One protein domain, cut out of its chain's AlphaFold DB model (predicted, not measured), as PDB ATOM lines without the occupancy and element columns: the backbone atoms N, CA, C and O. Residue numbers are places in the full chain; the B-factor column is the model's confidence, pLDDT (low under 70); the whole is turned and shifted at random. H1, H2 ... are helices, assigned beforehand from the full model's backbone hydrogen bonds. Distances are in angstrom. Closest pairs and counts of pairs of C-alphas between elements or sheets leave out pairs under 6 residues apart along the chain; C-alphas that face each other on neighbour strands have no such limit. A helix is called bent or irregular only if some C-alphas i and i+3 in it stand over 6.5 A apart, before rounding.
ATOM      1  N   THR A 145      61.189  -0.488 -41.108       93.31
ATOM      2  CA  THR A 145      59.999  -1.066 -40.489       93.31
ATOM      3  C   THR A 145      59.019  -1.583 -41.544       93.31
ATOM      4  O   THR A 145      58.890  -1.058 -42.656       93.31
ATOM      5  N   CYS A 146      58.345  -2.671 -41.195       91.88
ATOM      6  CA  CYS A 146      57.305  -3.294 -41.995       91.88
ATOM      7  C   CYS A 146      56.098  -2.365 -42.122       91.88
ATOM      8  O   CYS A 146      55.449  -2.080 -41.123       91.88
ATOM      9  N   SER A 147      55.726  -1.977 -43.343       88.25
ATOM     10  CA  SER A 147      54.590  -1.063 -43.569       88.25
ATOM     11  C   SER A 147      53.215  -1.645 -43.219       88.25
ATOM     12  O   SER A 147      52.237  -0.906 -43.168       88.25
ATOM     13  N   LEU A 148      53.114  -2.959 -42.999       86.88
ATOM     14  CA  LEU A 148      51.847  -3.631 -42.685       86.88
ATOM     15  C   LEU A 148      51.501  -3.589 -41.190       86.88
ATOM     16  O   LEU A 148      50.347  -3.792 -40.823       86.88
ATOM     17  N   TRP A 149      52.500  -3.388 -40.327       81.00
ATOM     18  CA  TRP A 149      52.333  -3.471 -38.870       81.00
ATOM     19  C   TRP A 149      53.172  -2.439 -38.092       81.00
ATOM     20  O   TRP A 149      52.944  -2.231 -36.906       81.00
ATOM     21  N   ASN A 150      54.128  -1.773 -38.749       75.94
ATOM     22  CA  ASN A 150      54.973  -0.671 -38.265       75.94
ATOM     23  C   ASN A 150      55.756  -0.913 -36.960       75.94
ATOM     24  O   ASN A 150      56.297   0.032 -36.397       75.94
ATOM     25  N   SER A 151      55.870  -2.157 -36.480       77.12
ATOM     26  CA  SER A 151      56.519  -2.450 -35.189       77.12
ATOM     27  C   SER A 151      57.801  -3.287 -35.278       77.12
ATOM     28  O   SER A 151      58.458  -3.501 -34.263       77.12
ATOM     29  N   ALA A 152      58.147  -3.819 -36.453       88.56
ATOM     30  CA  ALA A 152      59.286  -4.724 -36.630       88.56
ATOM     31  C   ALA A 152      59.969  -4.516 -37.985       88.56
ATOM     32  O   ALA A 152      59.382  -3.942 -38.903       88.56
ATOM     33  N   LEU A 153      61.206  -5.002 -38.115       92.25
ATOM     34  CA  LEU A 153      61.970  -4.933 -39.359       92.25
ATOM     35  C   LEU A 153      61.326  -5.772 -40.468       92.25
ATOM     36  O   LEU A 153      60.929  -6.920 -40.263       92.25
ATOM     37  N   GLU A 154      61.287  -5.212 -41.672       93.25
ATOM     38  CA  GLU A 154      60.776  -5.875 -42.863       93.25
ATOM     39  C   GLU A 154      61.809  -6.868 -43.425       93.25
ATOM     40  O   GLU A 154      62.592  -6.570 -44.333       93.25
ATOM     41  N   SER A 155      61.831  -8.066 -42.848       93.44
ATOM     42  CA  SER A 155      62.546  -9.233 -43.370       93.44
ATOM     43  C   SER A 155      61.576 -10.209 -44.042       93.44
ATOM     44  O   SER A 155      60.369 -10.153 -43.805       93.44
ATOM     45  N   ALA A 156      62.090 -11.136 -44.857       92.62
ATOM     46  CA  ALA A 156      61.253 -12.165 -45.477       92.62
ATOM     47  C   ALA A 156      60.549 -13.026 -44.411       92.62
ATOM     48  O   ALA A 156      59.341 -13.238 -44.485       92.62
ATOM     49  N   LEU A 157      61.274 -13.439 -43.363       91.12
ATOM     50  CA  LEU A 157      60.697 -14.179 -42.239       91.12
ATOM     51  C   LEU A 157      59.580 -13.386 -41.546       91.12
ATOM     52  O   LEU A 157      58.529 -13.942 -41.229       91.12
ATOM     53  N   HIS A 158      59.768 -12.079 -41.343       92.75
ATOM     54  CA  HIS A 158      58.707 -11.249 -40.789       92.75
ATOM     55  C   HIS A 158      57.499 -11.192 -41.729       92.75
ATOM     56  O   HIS A 158      56.401 -11.528 -41.304       92.75
ATOM     57  N   LEU A 159      57.693 -10.841 -43.000       92.62
ATOM     58  CA  LEU A 159      56.601 -10.676 -43.962       92.62
ATOM     59  C   LEU A 159      55.762 -11.940 -44.175       92.62
ATOM     60  O   LEU A 159      54.559 -11.817 -44.377       92.62
ATOM     61  N   PHE A 160      56.363 -13.132 -44.123       91.00
ATOM     62  CA  PHE A 160      55.642 -14.383 -44.380       91.00
ATOM     63  C   PHE A 160      55.229 -15.153 -43.125       91.00
ATOM     64  O   PHE A 160      54.300 -15.951 -43.214       91.00
ATOM     65  N   VAL A 161      55.882 -14.947 -41.976       90.31
ATOM     66  CA  VAL A 161      55.662 -15.777 -40.774       90.31
ATOM     67  C   VAL A 161      55.307 -14.935 -39.551       90.31
ATOM     68  O   VAL A 161      54.263 -15.151 -38.937       90.31
ATOM     69  N   ASN A 162      56.142 -13.956 -39.193       91.88
ATOM     70  CA  ASN A 162      56.000 -13.273 -37.897       91.88
ATOM     71  C   ASN A 162      55.057 -12.061 -37.932       91.88
ATOM     72  O   ASN A 162      54.629 -11.591 -36.883       91.88
ATOM     73  N   CYS A 163      54.749 -11.518 -39.109       93.81
ATOM     74  CA  CYS A 163      53.877 -10.360 -39.242       93.81
ATOM     75  C   CYS A 163      52.447 -10.729 -38.847       93.81
ATOM     76  O   CYS A 163      51.901 -11.723 -39.326       93.81
ATOM     77  N   ASN A 164      51.809  -9.889 -38.030       91.56
ATOM     78  CA  ASN A 164      50.426 -10.100 -37.604       91.56
ATOM     79  C   ASN A 164      49.467 -10.225 -38.804       91.56
ATOM     80  O   ASN A 164      48.556 -11.051 -38.805       91.56
ATOM     81  N   PHE A 165      49.713  -9.460 -39.874       91.81
ATOM     82  CA  PHE A 165      48.977  -9.600 -41.131       91.81
ATOM     83  C   PHE A 165      49.122 -11.013 -41.721       91.81
ATOM     84  O   PHE A 165      48.118 -11.671 -41.997       91.81
ATOM     85  N   ALA A 166      50.354 -11.513 -41.841       92.38
ATOM     86  CA  ALA A 166      50.635 -12.841 -42.383       92.38
ATOM     87  C   ALA A 166      50.017 -13.958 -41.532       92.38
ATOM     88  O   ALA A 166      49.369 -14.854 -42.070       92.38
ATOM     89  N   GLN A 167      50.133 -13.880 -40.204       92.56
ATOM     90  CA  GLN A 167      49.512 -14.844 -39.290       92.56
ATOM     91  C   GLN A 167      47.990 -14.906 -39.461       92.56
ATOM     92  O   GLN A 167      47.406 -15.991 -39.477       92.56
ATOM     93  N   ASN A 168      47.339 -13.755 -39.642       92.62
ATOM     94  CA  ASN A 168      45.903 -13.701 -39.904       92.62
ATOM     95  C   ASN A 168      45.538 -14.320 -41.261       92.62
ATOM     96  O   ASN A 168      44.532 -15.027 -41.353       92.62
ATOM     97  N   CYS A 169      46.354 -14.110 -42.301       91.81
ATOM     98  CA  CYS A 169      46.192 -14.783 -43.591       91.81
ATOM     99  C   CYS A 169      46.300 -16.307 -43.449       91.81
ATOM    100  O   CYS A 169      45.410 -17.019 -43.916       91.81
ATOM    101  N   TRP A 170      47.324 -16.808 -42.750       92.00
ATOM    102  CA  TRP A 170      47.500 -18.243 -42.507       92.00
ATOM    103  C   TRP A 170      46.339 -18.847 -41.729       92.00
ATOM    104  O   TRP A 170      45.813 -19.884 -42.125       92.00
ATOM    105  N   ARG A 171      45.879 -18.175 -40.668       93.19
ATOM    106  CA  ARG A 171      44.730 -18.633 -39.877       93.19
ATOM    107  C   ARG A 171      43.477 -18.768 -40.740       93.19
ATOM    108  O   ARG A 171      42.796 -19.786 -40.656       93.19
ATOM    109  N   LYS A 172      43.190 -17.780 -41.594       92.50
ATOM    110  CA  LYS A 172      42.049 -17.832 -42.521       92.50
ATOM    111  C   LYS A 172      42.204 -18.946 -43.556       92.50
ATOM    112  O   LYS A 172      41.257 -19.689 -43.776       92.50
ATOM    113  N   ALA A 173      43.383 -19.090 -44.160       89.12
ATOM    114  CA  ALA A 173      43.646 -20.140 -45.143       89.12
ATOM    115  C   ALA A 173      43.470 -21.540 -44.535       89.12
ATOM    116  O   ALA A 173      42.752 -22.365 -45.096       89.12
ATOM    117  N   LEU A 174      44.045 -21.779 -43.351       89.62
ATOM    118  CA  LEU A 174      43.890 -23.034 -42.614       89.62
ATOM    119  C   LEU A 174      42.426 -23.306 -42.265       89.62
ATOM    120  O   LEU A 174      41.951 -24.413 -42.484       89.62
ATOM    121  N   GLN A 175      41.685 -22.302 -41.791       88.69
ATOM    122  CA  GLN A 175      40.252 -22.450 -41.523       88.69
ATOM    123  C   GLN A 175      39.458 -22.826 -42.778       88.69
ATOM    124  O   GLN A 175      38.574 -23.674 -42.698       88.69
ATOM    125  N   THR A 176      39.757 -22.225 -43.930       86.62
ATOM    126  CA  THR A 176      39.097 -22.567 -45.198       86.62
ATOM    127  C   THR A 176      39.402 -24.001 -45.619       86.62
ATOM    128  O   THR A 176      38.482 -24.729 -45.984       86.62
ATOM    129  N   VAL A 177      40.662 -24.433 -45.519       85.44
ATOM    130  CA  VAL A 177      41.063 -25.813 -45.832       85.44
ATOM    131  C   VAL A 177      40.380 -26.802 -44.887       85.44
ATOM    132  O   VAL A 177      39.787 -27.768 -45.349       85.44
ATOM    133  N   LEU A 178      40.385 -26.531 -43.581       81.06
ATOM    134  CA  LEU A 178      39.711 -27.365 -42.584       81.06
ATOM    135  C   LEU A 178      38.209 -27.486 -42.859       81.06
ATOM    136  O   LEU A 178      37.667 -28.586 -42.833       81.06
ATOM    137  N   LYS A 179      37.535 -26.375 -43.182       83.56
ATOM    138  CA  LYS A 179      36.114 -26.389 -43.564       83.56
ATOM    139  C   LYS A 179      35.867 -27.219 -44.824       83.56
ATOM    140  O   LYS A 179      34.914 -27.989 -44.845       83.56
ATOM    141  N   ALA A 180      36.717 -27.090 -45.841       81.81
ATOM    142  CA  ALA A 180      36.601 -27.868 -47.073       81.81
ATOM    143  C   ALA A 180      36.806 -29.373 -46.825       81.81
ATOM    144  O   ALA A 180      36.050 -30.188 -47.342       81.81
ATOM    145  N   LEU A 181      37.775 -29.751 -45.986       79.12
ATOM    146  CA  LEU A 181      38.014 -31.150 -45.615       79.12
ATOM    147  C   LEU A 181      36.837 -31.750 -44.828       79.12
ATOM    148  O   LEU A 181      36.416 -32.867 -45.124       79.12
ATOM    149  N   LEU A 182      36.260 -30.990 -43.891       79.31
ATOM    150  CA  LEU A 182      35.062 -31.405 -43.153       79.31
ATOM    151  C   LEU A 182      33.847 -31.583 -44.079       79.31
ATOM    152  O   LEU A 182      33.093 -32.537 -43.921       79.31
ATOM    153  N   GLN A 183      33.675 -30.708 -45.077       76.88
ATOM    154  CA  GLN A 183      32.605 -30.823 -46.081       76.88
ATOM    155  C   GLN A 183      32.762 -32.044 -46.997       76.88
ATOM    156  O   GLN A 183      31.766 -32.564 -47.492       76.88
ATOM    157  N   LEU A 184      33.991 -32.522 -47.200       79.31
ATOM    158  CA  LEU A 184      34.292 -33.731 -47.969       79.31
ATOM    159  C   LEU A 184      34.207 -35.021 -47.129       79.31
ATOM    160  O   LEU A 184      34.554 -36.090 -47.621       79.31
ATOM    161  N   GLY A 185      33.748 -34.940 -45.873       63.38
ATOM    162  CA  GLY A 185      33.540 -36.107 -45.012       63.38
ATOM    163  C   GLY A 185      34.813 -36.680 -44.379       63.38
ATOM    164  O   GLY A 185      34.762 -37.765 -43.802       63.38
ATOM    165  N   PHE A 186      35.948 -35.971 -44.439       58.66
ATOM    166  CA  PHE A 186      37.133 -36.347 -43.668       58.66
ATOM    167  C   PHE A 186      36.908 -36.000 -42.193       58.66
ATOM    168  O   PHE A 186      37.117 -34.868 -41.756       58.66
TER     169      PHE A 186
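AT A GLANCE: This is residues 145 to 186 of the 190 residues of the protein "zf-RVT domain-containing protein" of Cannabis sativa (UniProt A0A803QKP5). One long straight helix, H2, sticks out like an arm from a small head, made of the short helix H1 and the looped stretch of residues 145 to 155. H1 and H2 meet near their ends and make a corner. The printed part has 42 residues, with two named helices in the order H1, H2 and no named strand; the class is all helix. The whole is only just extended, close to loose, with a radius of gyration of the C-alphas of 14.0 A, and it spans 44 by 14 by 9 A, a rod whose length is made largely by H2.

HOW THE PARTS SIT: H2, residues 164 to 183, is the longest helix. H1, residues 156 to 162, touches it only at the corner by their link, and H2 does so with residues 166 to 167 alone. The closest C-alphas of the two helices are those of Phe 160 and Ala 166, 5.6 A apart. Their lines stand at a steep tilt of 65 degrees, and they run the same way. Their centres are 17.1 A apart. Residues 171 to 177 and 179 to 185 stand free, of which 171 to 177 and 179 to 183 belong to H2. In H1 and H2 every O i to N i+4 pair is within hydrogen-bond range.

IN THESE COORDINATES: H2 measures 28.6 A from C-alpha 164 at (50.426, -10.100, -37.604) to C-alpha 183 at (32.605, -30.823, -46.081). H1 begins with C-alpha 156 at (61.253, -12.165, -45.477) and measures 9.3 A from first to last C-alpha. H1 is irregular, but only just: C-alphas 159 and 162 are 6.6 A apart. One residue, Cys 163, makes the tight link from H1 to H2.

THE WHOLE: The two C-alphas farthest apart are those of Thr 145 and Gly 185, at 44.1 A. The printed part has no cut. The mean pLDDT of the printed part is 86.9, and residues 185 to 186 are under 70.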